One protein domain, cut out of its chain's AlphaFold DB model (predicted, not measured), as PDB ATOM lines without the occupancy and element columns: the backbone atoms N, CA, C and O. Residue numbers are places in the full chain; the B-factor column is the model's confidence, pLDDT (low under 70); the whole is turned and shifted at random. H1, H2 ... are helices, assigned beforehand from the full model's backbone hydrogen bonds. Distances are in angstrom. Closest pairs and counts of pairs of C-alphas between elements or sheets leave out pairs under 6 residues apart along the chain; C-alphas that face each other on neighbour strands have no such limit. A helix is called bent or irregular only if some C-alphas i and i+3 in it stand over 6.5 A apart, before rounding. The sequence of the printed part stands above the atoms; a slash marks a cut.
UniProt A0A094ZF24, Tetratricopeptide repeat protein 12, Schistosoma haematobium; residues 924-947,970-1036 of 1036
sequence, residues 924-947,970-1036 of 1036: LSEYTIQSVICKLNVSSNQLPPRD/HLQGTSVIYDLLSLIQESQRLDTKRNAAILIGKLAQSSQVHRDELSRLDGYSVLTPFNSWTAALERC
ATOM      1  N   LEU A 924     135.641 152.939  97.115       70.56
ATOM      2  CA  LEU A 924     134.340 153.241  96.518       70.56
ATOM      3  C   LEU A 924     133.296 153.597  97.593       70.56
ATOM      4  O   LEU A 924     133.350 153.110  98.722       70.56
ATOM      5  N   SER A 925     132.331 154.447  97.232       59.41
ATOM      6  CA  SER A 925     131.256 154.903  98.130       59.41
ATOM      7  C   SER A 925     130.121 153.872  98.298       59.41
ATOM      8  O   SER A 925     129.845 153.103  97.376       59.41
ATOM      9  N   GLU A 926     129.399 153.911  99.431       47.34
ATOM     10  CA  GLU A 926     128.226 153.056  99.743       47.34
ATOM     11  C   GLU A 926     127.133 153.055  98.655       47.34
ATOM     12  O   GLU A 926     126.470 152.042  98.446       47.34
ATOM     13  N   TYR A 927     126.971 154.145  97.899       45.69
ATOM     14  CA  TYR A 927     125.965 154.230  96.832       45.69
ATOM     15  C   TYR A 927     126.347 153.409  95.591       45.69
ATOM     16  O   TYR A 927     125.516 152.714  95.006       45.69
ATOM     17  N   THR A 928     127.626 153.428  95.203       49.22
ATOM     18  CA  THR A 928     128.144 152.591  94.104       49.22
ATOM     19  C   THR A 928     128.039 151.108  94.464       49.22
ATOM     20  O   THR A 928     127.751 150.266  93.610       49.22
ATOM     21  N   ILE A 929     128.208 150.812  95.751       49.38
ATOM     22  CA  ILE A 929     128.152 149.477  96.333       49.38
ATOM     23  C   ILE A 929     126.739 148.873  96.215       49.38
ATOM     24  O   ILE A 929     126.645 147.693  95.903       49.38
ATOM     25  N   GLN A 930     125.645 149.648  96.292       42.72
ATOM     26  CA  GLN A 930     124.279 149.123  96.089       42.72
ATOM     27  C   GLN A 930     124.070 148.510  94.686       42.72
ATOM     28  O   GLN A 930     123.352 147.524  94.536       42.72
ATOM     29  N   SER A 931     124.740 149.042  93.655       41.44
ATOM     30  CA  SER A 931     124.692 148.483  92.290       41.44
ATOM     31  C   SER A 931     125.516 147.194  92.124       41.44
ATOM     32  O   SER A 931     125.237 146.382  91.241       41.44
ATOM     33  N   VAL A 932     126.523 147.000  92.983       41.59
ATOM     34  CA  VAL A 932     127.468 145.872  92.950       41.59
ATOM     35  C   VAL A 932     127.033 144.744  93.899       41.59
ATOM     36  O   VAL A 932     127.150 143.573  93.540       41.59
ATOM     37  N   ILE A 933     126.451 145.071  95.059       44.31
ATOM     38  CA  ILE A 933     125.965 144.117  96.074       44.31
ATOM     39  C   ILE A 933     124.817 143.251  95.547       44.31
ATOM     40  O   ILE A 933     124.760 142.072  95.884       44.31
ATOM     41  N   CYS A 934     123.973 143.746  94.633       40.59
ATOM     42  CA  CYS A 934     122.932 142.917  94.012       40.59
ATOM     43  C   CYS A 934     123.476 141.706  93.219       40.59
ATOM     44  O   CYS A 934     122.691 140.860  92.799       40.59
ATOM     45  N   LYS A 935     124.796 141.601  92.997       40.31
ATOM     46  CA  LYS A 935     125.433 140.442  92.346       40.31
ATOM     47  C   LYS A 935     126.196 139.515  93.291       40.31
ATOM     48  O   LYS A 935     126.545 138.414  92.879       40.31
ATOM     49  N   LEU A 936     126.488 139.936  94.518       41.41
ATOM     50  CA  LEU A 936     127.389 139.223  95.420       41.41
ATOM     51  C   LEU A 936     126.785 139.266  96.827       41.41
ATOM     52  O   LEU A 936     126.960 140.245  97.545       41.41
ATOM     53  N   ASN A 937     126.061 138.208  97.202       39.22
ATOM     54  CA  ASN A 937     125.561 137.974  98.563       39.22
ATOM     55  C   ASN A 937     126.734 137.921  99.562       39.22
ATOM     56  O   ASN A 937     127.228 136.842  99.881       39.22
ATOM     57  N   VAL A 938     127.208 139.073 100.039       43.16
ATOM     58  CA  VAL A 938     128.335 139.176 100.977       43.16
ATOM     59  C   VAL A 938     127.927 140.020 102.184       43.16
ATOM     60  O   VAL A 938     127.253 141.040 102.056       43.16
ATOM     61  N   SER A 939     128.304 139.542 103.370       41.91
ATOM     62  CA  SER A 939     127.941 140.078 104.682       41.91
ATOM     63  C   SER A 939     128.572 141.446 104.992       41.91
ATOM     64  O   SER A 939     129.658 141.794 104.532       41.91
ATOM     65  N   SER A 940     127.882 142.215 105.835       44.12
ATOM     66  CA  SER A 940     128.050 143.650 106.121       44.12
ATOM     67  C   SER A 940     129.299 144.076 106.919       44.12
ATOM     68  O   SER A 940     129.307 145.176 107.463       44.12
ATOM     69  N   ASN A 941     130.351 143.251 107.009       44.97
ATOM     70  CA  ASN A 941     131.538 143.533 107.840       44.97
ATOM     71  C   ASN A 941     132.848 143.750 107.051       44.97
ATOM     72  O   ASN A 941     133.915 143.831 107.658       44.97
ATOM     73  N   GLN A 942     132.808 143.847 105.719       56.50
ATOM     74  CA  GLN A 942     134.010 144.064 104.901       56.50
ATOM     75  C   GLN A 942     134.244 145.547 104.570       56.50
ATOM     76  O   GLN A 942     133.323 146.284 104.223       56.50
ATOM     77  N   LEU A 943     135.507 145.975 104.670       60.66
ATOM     78  CA  LEU A 943     135.975 147.316 104.306       60.66
ATOM     79  C   LEU A 943     135.655 147.586 102.809       60.66
ATOM     80  O   LEU A 943     135.917 146.699 101.994       60.66
ATOM     81  N   PRO A 944     135.129 148.765 102.406       66.00
ATOM     82  CA  PRO A 944     134.650 148.995 101.035       66.00
ATOM     83  C   PRO A 944     135.739 148.750  99.976       66.00
ATOM     84  O   PRO A 944     136.898 149.090 100.227       66.00
ATOM     85  N   PRO A 945     135.410 148.186  98.797       74.50
ATOM     86  CA  PRO A 945     136.402 147.867  97.768       74.50
ATOM     87  C   PRO A 945     137.160 149.116  97.296       74.50
ATOM     88  O   PRO A 945     136.610 150.223  97.267       74.50
ATOM     89  N   ARG A 946     138.439 148.948  96.932       79.75
ATOM     90  CA  ARG A 946     139.270 150.037  96.392       79.75
ATOM     91  C   ARG A 946     138.736 150.537  95.052       79.75
ATOM     92  O   ARG A 946     138.189 149.769  94.265       79.75
ATOM     93  N   ASP A 947     138.952 151.819  94.775       81.81
ATOM     94  CA  ASP A 947     138.754 152.375  93.434       81.81
ATOM     95  C   ASP A 947     139.952 151.984  92.545       81.81
ATOM     96  O   ASP A 947     140.892 152.753  92.336       81.81
ATOM     97  N   HIS A 970     161.022 162.327  97.417       93.81
ATOM     98  CA  HIS A 970     159.813 162.957  97.948       93.81
ATOM     99  C   HIS A 970     158.875 161.978  98.662       93.81
ATOM    100  O   HIS A 970     158.201 162.367  99.631       93.81
ATOM    101  N   LEU A 971     158.854 160.717  98.230       93.31
ATOM    102  CA  LEU A 971     158.076 159.639  98.840       93.31
ATOM    103  C   LEU A 971     158.753 158.973 100.046       93.31
ATOM    104  O   LEU A 971     158.101 158.182 100.727       93.31
ATOM    105  N   GLN A 972     160.005 159.304 100.371       91.88
ATOM    106  CA  GLN A 972     160.654 158.766 101.570       91.88
ATOM    107  C   GLN A 972     159.880 159.140 102.846       91.88
ATOM    108  O   GLN A 972     159.337 160.249 102.989       91.88
ATOM    109  N   GLY A 973     159.818 158.183 103.777       86.00
ATOM    110  CA  GLY A 973     159.084 158.307 105.039       86.00
ATOM    111  C   GLY A 973     157.558 158.275 104.889       86.00
ATOM    112  O   GLY A 973     156.848 158.705 105.797       86.00
ATOM    113  N   THR A 974     157.036 157.819 103.747       91.81
ATOM    114  CA  THR A 974     155.603 157.550 103.547       91.81
ATOM    115  C   THR A 974     155.372 156.048 103.440       91.81
ATOM    116  O   THR A 974     156.249 155.336 102.977       91.81
ATOM    117  N   SER A 975     154.184 155.555 103.793       90.75
ATOM    118  CA  SER A 975     153.863 154.121 103.697       90.75
ATOM    119  C   SER A 975     153.481 153.678 102.274       90.75
ATOM    120  O   SER A 975     152.632 152.804 102.105       90.75
ATOM    121  N   VAL A 976     154.051 154.312 101.242       92.38
ATOM    122  CA  VAL A 976     153.664 154.091  99.840       92.38
ATOM    123  C   VAL A 976     153.956 152.660  99.384       92.38
ATOM    124  O   VAL A 976     153.143 152.076  98.675       92.38
ATOM    125  N   ILE A 977     155.064 152.063  99.839       91.44
ATOM    126  CA  ILE A 977     155.420 150.673  99.513       91.44
ATOM    127  C   ILE A 977     154.379 149.712 100.092       91.44
ATOM    128  O   ILE A 977     153.869 148.854  99.376       91.44
ATOM    129  N   TYR A 978     153.980 149.916 101.350       92.44
ATOM    130  CA  TYR A 978     152.891 149.157 101.969       92.44
ATOM    131  C   TYR A 978     151.563 149.326 101.214       92.44
ATOM    132  O   TYR A 978     150.880 148.342 100.930       92.44
ATOM    133  N   ASP A 979     151.207 150.560 100.845       91.19
ATOM    134  CA  ASP A 979     149.961 150.848 100.128       91.19
ATOM    135  C   ASP A 979     149.901 150.163  98.755       91.19
ATOM    136  O   ASP A 979     148.837 149.682  98.361       91.19
ATOM    137  N   LEU A 980     151.031 150.104  98.040       91.31
ATOM    138  CA  LEU A 980     151.152 149.444  96.738       91.31
ATOM    139  C   LEU A 980     151.100 147.916  96.859       91.31
ATOM    140  O   LEU A 980     150.410 147.273  96.072       91.31
ATOM    141  N   LEU A 981     151.765 147.330  97.861       90.94
ATOM    142  CA  LEU A 981     151.687 145.888  98.130       90.94
ATOM    143  C   LEU A 981     150.254 145.464  98.486       90.94
ATOM    144  O   LEU A 981     149.733 144.499  97.928       90.94
ATOM    145  N   SER A 982     149.586 146.239  99.344       90.06
ATOM    146  CA  SER A 982     148.175 146.033  99.685       90.06
ATOM    147  C   SER A 982     147.264 146.189  98.458       90.06
ATOM    148  O   SER A 982     146.355 145.382  98.274       90.06
ATOM    149  N   LEU A 983     147.530 147.148  97.560       88.50
ATOM    150  CA  LEU A 983     146.788 147.280  96.300       88.50
ATOM    151  C   LEU A 983     146.943 146.039  95.401       88.50
ATOM    152  O   LEU A 983     145.957 145.586  94.826       88.50
ATOM    153  N   ILE A 984     148.147 145.465  95.289       87.94
ATOM    154  CA  ILE A 984     148.394 144.256  94.481       87.94
ATOM    155  C   ILE A 984     147.600 143.053  95.015       87.94
ATOM    156  O   ILE A 984     147.053 142.267  94.233       87.94
ATOM    157  N   GLN A 985     147.528 142.917  96.339       85.88
ATOM    158  CA  GLN A 985     146.802 141.836  97.006       85.88
ATOM    159  C   GLN A 985     145.279 142.009  96.905       85.88
ATOM    160  O   GLN A 985     144.579 141.037  96.630       85.88
ATOM    161  N   GLU A 986     144.769 143.233  97.083       85.94
ATOM    162  CA  GLU A 986     143.328 143.531  97.093       85.94
ATOM    163  C   GLU A 986     142.704 143.642  95.688       85.94
ATOM    164  O   GLU A 986     141.524 143.335  95.524       85.94
ATOM    165  N   SER A 987     143.464 144.083  94.677       83.50
ATOM    166  CA  SER A 987     142.947 144.358  93.326       83.50
ATOM    167  C   SER A 987     142.541 143.082  92.578       83.50
ATOM    168  O   SER A 987     143.189 142.042  92.700       83.50
ATOM    169  N   GLN A 988     141.527 143.163  91.720       82.31
ATOM    170  CA  GLN A 988     141.154 142.111  90.766       82.31
ATOM    171  C   GLN A 988     141.679 142.407  89.353       82.31
ATOM    172  O   GLN A 988     141.991 141.484  88.599       82.31
ATOM    173  N   ARG A 989     141.857 143.686  88.987       81.25
ATOM    174  CA  ARG A 989     142.416 144.084  87.682       81.25
ATOM    175  C   ARG A 989     143.917 143.814  87.575       81.25
ATOM    176  O   ARG A 989     144.711 144.385  88.325       81.25
ATOM    177  N   LEU A 990     144.307 143.016  86.578       81.94
ATOM    178  CA  LEU A 990     145.707 142.684  86.278       81.94
ATOM    179  C   LEU A 990     146.553 143.927  85.960       81.94
ATOM    180  O   LEU A 990     147.659 144.049  86.480       81.94
ATOM    181  N   ASP A 991     146.016 144.885  85.200       79.75
ATOM    182  CA  ASP A 991     146.734 146.117  84.834       79.75
ATOM    183  C   ASP A 991     147.078 146.972  86.056       79.75
ATOM    184  O   ASP A 991     148.166 147.532  86.159       79.75
ATOM    185  N   THR A 992     146.167 147.036  87.032       85.19
ATOM    186  CA  THR A 992     146.393 147.790  88.273       85.19
ATOM    187  C   THR A 992     147.494 147.142  89.104       85.19
ATOM    188  O   THR A 992     148.389 147.841  89.583       85.19
ATOM    189  N   LYS A 993     147.497 145.803  89.199       87.00
ATOM    190  CA  LYS A 993     148.584 145.066  89.856       87.00
ATOM    191  C   LYS A 993     149.920 145.272  89.149       87.00
ATOM    192  O   LYS A 993     150.923 145.525  89.810       87.00
ATOM    193  N   ARG A 994     149.924 145.209  87.814       84.88
ATOM    194  CA  ARG A 994     151.112 145.423  86.981       84.88
ATOM    195  C   ARG A 994     151.706 146.809  87.201       84.88
ATOM    196  O   ARG A 994     152.893 146.918  87.489       84.88
ATOM    197  N   ASN A 995     150.887 147.855  87.102       88.62
ATOM    198  CA  ASN A 995     151.340 149.237  87.271       88.62
ATOM    199  C   ASN A 995     151.905 149.466  88.680       88.62
ATOM    200  O   ASN A 995     152.942 150.109  88.832       88.62
ATOM    201  N   ALA A 996     151.264 148.898  89.707       89.44
ATOM    202  CA  ALA A 996     151.759 148.962  91.080       89.44
ATOM    203  C   ALA A 996     153.108 148.238  91.244       89.44
ATOM    204  O   ALA A 996     154.031 148.797  91.835       89.44
ATOM    205  N   ALA A 997     153.256 147.039  90.673       89.00
ATOM    206  CA  ALA A 997     154.501 146.273  90.720       89.00
ATOM    207  C   ALA A 997     155.659 146.999  90.014       89.00
ATOM    208  O   ALA A 997     156.754 147.097  90.570       89.00
ATOM    209  N   ILE A 998     155.418 147.573  88.827       87.88
ATOM    210  CA  ILE A 998     156.440 148.341  88.098       87.88
ATOM    211  C   ILE A 998     156.842 149.590  88.891       87.88
ATOM    212  O   ILE A 998     158.030 149.904  88.977       87.88
ATOM    213  N   LEU A 999     155.882 150.292  89.499       91.19
ATOM    214  CA  LEU A 999     156.177 151.454  90.333       91.19
ATOM    215  C   LEU A 999     157.035 151.083  91.550       91.19
ATOM    216  O   LEU A 999     158.010 151.781  91.820       91.19
ATOM    217  N   ILE A1000     156.726 149.979  92.248       90.56
ATOM    218  CA  ILE A1000     157.573 149.473  93.341       90.56
ATOM    219  C   ILE A1000     158.992 149.214  92.828       90.56
ATOM    220  O   ILE A1000     159.951 149.679  93.440       90.56
ATOM    221  N   GLY A1001     159.128 148.533  91.684       86.69
ATOM    222  CA  GLY A1001     160.424 148.253  91.064       86.69
ATOM    223  C   GLY A1001     161.228 149.521  90.775       86.69
ATOM    224  O   GLY A1001     162.396 149.603  91.148       86.69
ATOM    225  N   LYS A1002     160.598 150.548  90.191       89.25
ATOM    226  CA  LYS A1002     161.252 151.837  89.921       89.25
ATOM    227  C   LYS A1002     161.648 152.577  91.201       89.25
ATOM    228  O   LYS A1002     162.769 153.056  91.298       89.25
ATOM    229  N   LEU A1003     160.774 152.640  92.207       89.88
ATOM    230  CA  LEU A1003     161.090 153.294  93.487       89.88
ATOM    231  C   LEU A1003     162.231 152.586  94.225       89.88
ATOM    232  O   LEU A1003     163.101 153.248  94.793       89.88
ATOM    233  N   ALA A1004     162.239 151.254  94.179       87.31
ATOM    234  CA  ALA A1004     163.306 150.418  94.705       87.31
ATOM    235  C   ALA A1004     164.617 150.626  93.932       87.31
ATOM    236  O   ALA A1004     165.676 150.670  94.542       87.31
ATOM    237  N   GLN A1005     164.601 150.803  92.612       86.88
ATOM    238  CA  GLN A1005     165.819 151.122  91.854       86.88
ATOM    239  C   GLN A1005     166.373 152.504  92.230       86.88
ATOM    240  O   GLN A1005     167.564 152.626  92.521       86.88
ATOM    241  N   SER A1006     165.504 153.513  92.317       86.38
ATOM    242  CA  SER A1006     165.902 154.909  92.524       86.38
ATOM    243  C   SER A1006     166.279 155.269  93.970       86.38
ATOM    244  O   SER A1006     166.929 156.286  94.181       86.38
ATOM    245  N   SER A1007     165.886 154.488  94.985       89.06
ATOM    246  CA  SER A1007     166.133 154.821  96.400       89.06
ATOM    247  C   SER A1007     166.398 153.586  97.257       89.06
ATOM    248  O   SER A1007     165.600 152.651  97.291       89.06
ATOM    249  N   GLN A1008     167.488 153.617  98.028       89.75
ATOM    250  CA  GLN A1008     167.830 152.540  98.961       89.75
ATOM    251  C   GLN A1008     166.800 152.384 100.087       89.75
ATOM    252  O   GLN A1008     166.431 151.262 100.413       89.75
ATOM    253  N   VAL A1009     166.245 153.490 100.590       92.06
ATOM    254  CA  VAL A1009     165.233 153.479 101.664       92.06
ATOM    255  C   VAL A1009     163.996 152.663 101.266       92.06
ATOM    256  O   VAL A1009     163.457 151.914 102.076       92.06
ATOM    257  N   HIS A1010     163.574 152.757 100.000       90.00
ATOM    258  CA  HIS A1010     162.424 152.001  99.491       90.00
ATOM    259  C   HIS A1010     162.744 150.511  99.306       90.00
ATOM    260  O   HIS A1010     161.855 149.683  99.491       90.00
ATOM    261  N   ARG A1011     163.999 150.146  98.992       89.19
ATOM    262  CA  ARG A1011     164.451 148.735  98.951       89.19
ATOM    263  C   ARG A1011     164.452 148.101 100.332       89.19
ATOM    264  O   ARG A1011     164.001 146.966 100.490       89.19
ATOM    265  N   ASP A1012     164.934 148.841 101.321       91.06
ATOM    266  CA  ASP A1012     164.979 148.375 102.703       91.06
ATOM    267  C   ASP A1012     163.552 148.213 103.252       91.06
ATOM    268  O   ASP A1012     163.234 147.202 103.879       91.06
ATOM    269  N   GLU A1013     162.647 149.149 102.938       90.12
ATOM    270  CA  GLU A1013     161.229 149.039 103.295       90.12
ATOM    271  C   GLU A1013     160.534 147.858 102.599       90.12
ATOM    272  O   GLU A1013     159.772 147.135 103.243       90.12
ATOM    273  N   LEU A1014     160.831 147.620 101.317       89.00
ATOM    274  CA  LEU A1014     160.318 146.467 100.574       89.00
ATOM    275  C   LEU A1014     160.780 145.139 101.190       89.00
ATOM    276  O   LEU A1014     159.970 144.226 101.346       89.00
ATOM    277  N   SER A1015     162.053 145.055 101.587       89.25
ATOM    278  CA  SER A1015     162.626 143.887 102.272       89.25
ATOM    279  C   SER A1015     161.967 143.661 103.634       89.25
ATOM    280  O   SER A1015     161.595 142.540 103.972       89.25
ATOM    281  N   ARG A1016     161.758 144.739 104.402       92.88
ATOM    282  CA  ARG A1016     161.125 144.699 105.729       92.88
ATOM    283  C   ARG A1016     159.676 144.203 105.688       92.88
ATOM    284  O   ARG A1016     159.214 143.611 106.658       92.88
ATOM    285  N   LEU A1017     158.953 144.483 104.606       89.81
ATOM    286  CA  LEU A1017     157.548 144.101 104.420       89.81
ATOM    287  C   LEU A1017     157.366 142.738 103.732       89.81
ATOM    288  O   LEU A1017     156.242 142.413 103.361       89.81
ATOM    289  N   ASP A1018     158.445 141.974 103.526       85.88
ATOM    290  CA  ASP A1018     158.448 140.754 102.704       85.88
ATOM    291  C   ASP A1018     157.828 140.979 101.307       85.88
ATOM    292  O   ASP A1018     157.165 140.131 100.720       85.88
ATOM    293  N   GLY A1019     158.026 142.171 100.736       81.31
ATOM    294  CA  GLY A1019     157.389 142.545  99.475       81.31
ATOM    295  C   GLY A1019     157.891 141.743  98.273       81.31
ATOM    296  O   GLY A1019     157.192 141.648  97.266       81.31
ATOM    297  N   TYR A1020     159.070 141.119  98.376       82.25
ATOM    298  CA  TYR A1020     159.585 140.231  97.336       82.25
ATOM    299  C   TYR A1020     158.686 139.009  97.132       82.25
ATOM    300  O   TYR A1020     158.454 138.648  95.980       82.25
ATOM    301  N   SER A1021     158.108 138.425  98.190       81.69
ATOM    302  CA  SER A1021     157.192 137.285  98.056       81.69
ATOM    303  C   SER A1021     155.931 137.670  97.271       81.69
ATOM    304  O   SER A1021     155.520 136.945  96.368       81.69
ATOM    305  N   VAL A1022     155.398 138.876  97.494       80.44
ATOM    306  CA  VAL A1022     154.248 139.434  96.756       80.44
ATOM    307  C   VAL A1022     154.582 139.731  95.286       80.44
ATOM    308  O   VAL A1022     153.708 139.630  94.423       80.44
ATOM    309  N   LEU A1023     155.837 140.078  94.982       81.06
ATOM    310  CA  LEU A1023     156.297 140.392  93.624       81.06
ATOM    311  C   LEU A1023     156.765 139.168  92.820       81.06
ATOM    312  O   LEU A1023     156.776 139.237  91.591       81.06
ATOM    313  N   THR A1024     157.097 138.041  93.467       76.06
ATOM    314  CA  THR A1024     157.558 136.811  92.784       76.06
ATOM    315  C   THR A1024     156.679 136.348  91.610       76.06
ATOM    316  O   THR A1024     157.258 135.953  90.594       76.06
ATOM    317  N   PRO A1025     155.331 136.446  91.638       73.19
ATOM    318  CA  PRO A1025     154.503 136.053  90.498       73.19
ATOM    319  C   PRO A1025     154.737 136.924  89.257       73.19
ATOM    320  O   PRO A1025     154.610 136.437  88.135       73.19
ATOM    321  N   PHE A1026     155.124 138.192  89.431       70.75
ATOM    322  CA  PHE A1026     155.354 139.138  88.333       70.75
ATOM    323  C   PHE A1026     156.700 138.932  87.624       70.75
ATOM    324  O   PHE A1026     156.822 139.315  86.463       70.75
ATOM    325  N   ASN A1027     157.672 138.250  88.246       61.44
ATOM    326  CA  ASN A1027     158.932 137.870  87.585       61.44
ATOM    327  C   ASN A1027     158.706 136.893  86.412       61.44
ATOM    328  O   ASN A1027     159.498 136.836  85.473       61.44
ATOM    329  N   SER A1028     157.603 136.136  86.441       55.53
ATOM    330  CA  SER A1028     157.178 135.278  85.327       55.53
ATOM    331  C   SER A1028     156.566 136.065  84.159       55.53
ATOM    332  O   SER A1028     156.624 135.619  83.015       55.53
ATOM    333  N   TRP A1029     156.013 137.255  84.421       54.03
ATOM    334  CA  TRP A1029     155.377 138.095  83.403       54.03
ATOM    335  C   TRP A1029     156.394 138.852  82.558       54.03
ATOM    336  O   TRP A1029     156.175 139.032  81.365       54.03
ATOM    337  N   THR A1030     157.524 139.253  83.142       46.62
ATOM    338  CA  THR A1030     158.656 139.820  82.397       46.62
ATOM    339  C   THR A1030     159.227 138.814  81.394       46.62
ATOM    340  O   THR A1030     159.457 139.176  80.248       46.62
ATOM    341  N   ALA A1031     159.317 137.528  81.757       38.41
ATOM    342  CA  ALA A1031     159.737 136.462  80.839       38.41
ATOM    343  C   ALA A1031     158.692 136.129  79.746       38.41
ATOM    344  O   ALA A1031     159.048 135.614  78.686       38.41
ATOM    345  N   ALA A1032     157.405 136.410  79.988       32.56
ATOM    346  CA  ALA A1032     156.337 136.274  78.995       32.56
ATOM    347  C   ALA A1032     156.269 137.472  78.026       32.56
ATOM    348  O   ALA A1032     155.920 137.291  76.867       32.56
ATOM    349  N   LEU A1033     156.651 138.672  78.479       35.59
ATOM    350  CA  LEU A1033     156.730 139.901  77.676       35.59
ATOM    351  C   LEU A1033     158.023 140.031  76.862       35.59
ATOM    352  O   LEU A1033     158.035 140.767  75.893       35.59
ATOM    353  N   GLU A1034     159.101 139.328  77.216       34.09
ATOM    354  CA  GLU A1034     160.278 139.199  76.338       34.09
ATOM    355  C   GLU A1034     160.060 138.178  75.202       34.09
ATOM    356  O   GLU A1034     160.868 138.091  74.279       34.09
ATOM    357  N   ARG A1035     158.972 137.395  75.257       29.05
ATOM    358  CA  ARG A1035     158.581 136.406  74.234       29.05
ATOM    359  C   ARG A1035     157.395 136.838  73.358       29.05
ATOM    360  O   ARG A1035     157.060 136.100  72.432       29.05
ATOM    361  N   CYS A1036     156.772 137.981  73.633       25.88
ATOM    362  CA  CYS A1036     155.701 138.600  72.839       25.88
ATOM    363  C   CYS A1036     156.157 139.977  72.366       25.88
ATOM    364  O   CYS A1036     155.749 140.373  71.251       25.88
TER     365      CYS A1036
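What this domain is: This is residues 924 to 947 and 970 to 1036 of the 1036 residues of the protein "Tetratricopeptide repeat protein 12" of Schistosoma haematobium (UniProt A0A094ZF24). The model shows a helical hairpin of H2 and H3 with two more helices packed on it: H4 at the end where H2 begins and H3 ends, and H5 crossing one side of the hairpin, with residues 1030 to 1036 sticking out. Beyond a cut in the chain lies a small separate piece, H1 and the unnamed stretch 934 to 947: H1 is apart from the other four helices, and residues 930 to 942 stand free. The printed part has 91 residues with five named helices, H1 to H5 in that order, and no named strand; its class is all helix. The whole is loose, with a radius of gyration of the C-alphas of 16.1 A, and spans 44 by 38 by 21 A.

Where its parts are: Start at C-alpha 926 at (128.226, 153.056, 99.743), where H1 begins; it runs to residue 933. After the cut, find H2 at residues 976 to 986, 15.0 A long. H3, the longest helix, takes residues 990 to 1006 over 24.4 A, from C-alpha 990 at (145.707, 142.684, 86.278). H4 follows at residues 1008 to 1016, 12.3 A long. H5, residues 1019 to 1033, runs 22.0 A to C-alpha 1033 at (156.730, 139.901, 77.676); it is irregular, with C-alphas 1022 and 1025 7.1 A apart.

How they stand to each other: Look first at H2 and H3, the hubs, which touch three helices each. They form a helical hairpin, opposite ways at a shallow tilt of 23 degrees; their closest C-alphas, those of Ile 984 and Lys 993, are 4.7 A apart. H4 touches H3 only at the corner by their link, with residues 1003 to 1005 of H3 alone; the closest C-alphas are those of Ala 1004 and Arg 1011, at 4.7 A. H4 only just touches H2, with 3 pairs of C-alphas within 8 A, closest at Ile 977 and Leu 1014, 6.5 A. H5 touches H2 with residues 1019 to 1022 alone, closest at the C-alphas of Leu 981 and Gly 1019, 6.7 A. H5 only just touches H3, with 3 pairs of C-alphas within 8 A, closest at Ala 997 and Leu 1023, 6.8 A. H1 is apart from H2, H3, H4 and H5. Every O i to N i+4 pair is within hydrogen-bond range in H2, H3 and H4, against 2 of 4 in H1 and 5 of 11 in H5, where 9 of 12 O i to N i+3 pairs are within range.

The domain as a whole: The C-alphas farthest apart, those of Cys 934 and Gln 1008, are 46.2 A apart. Residues 948 to 969 are not printed, and C-alphas 947 and 970 stand 24.0 A apart across the cut. The links from H2 to H3, H3 to H4 and H4 to H5 are tight. Confidence is under 70 at residues 925 to 944 and 1027 to 1036; the mean pLDDT of the printed part is 72.8.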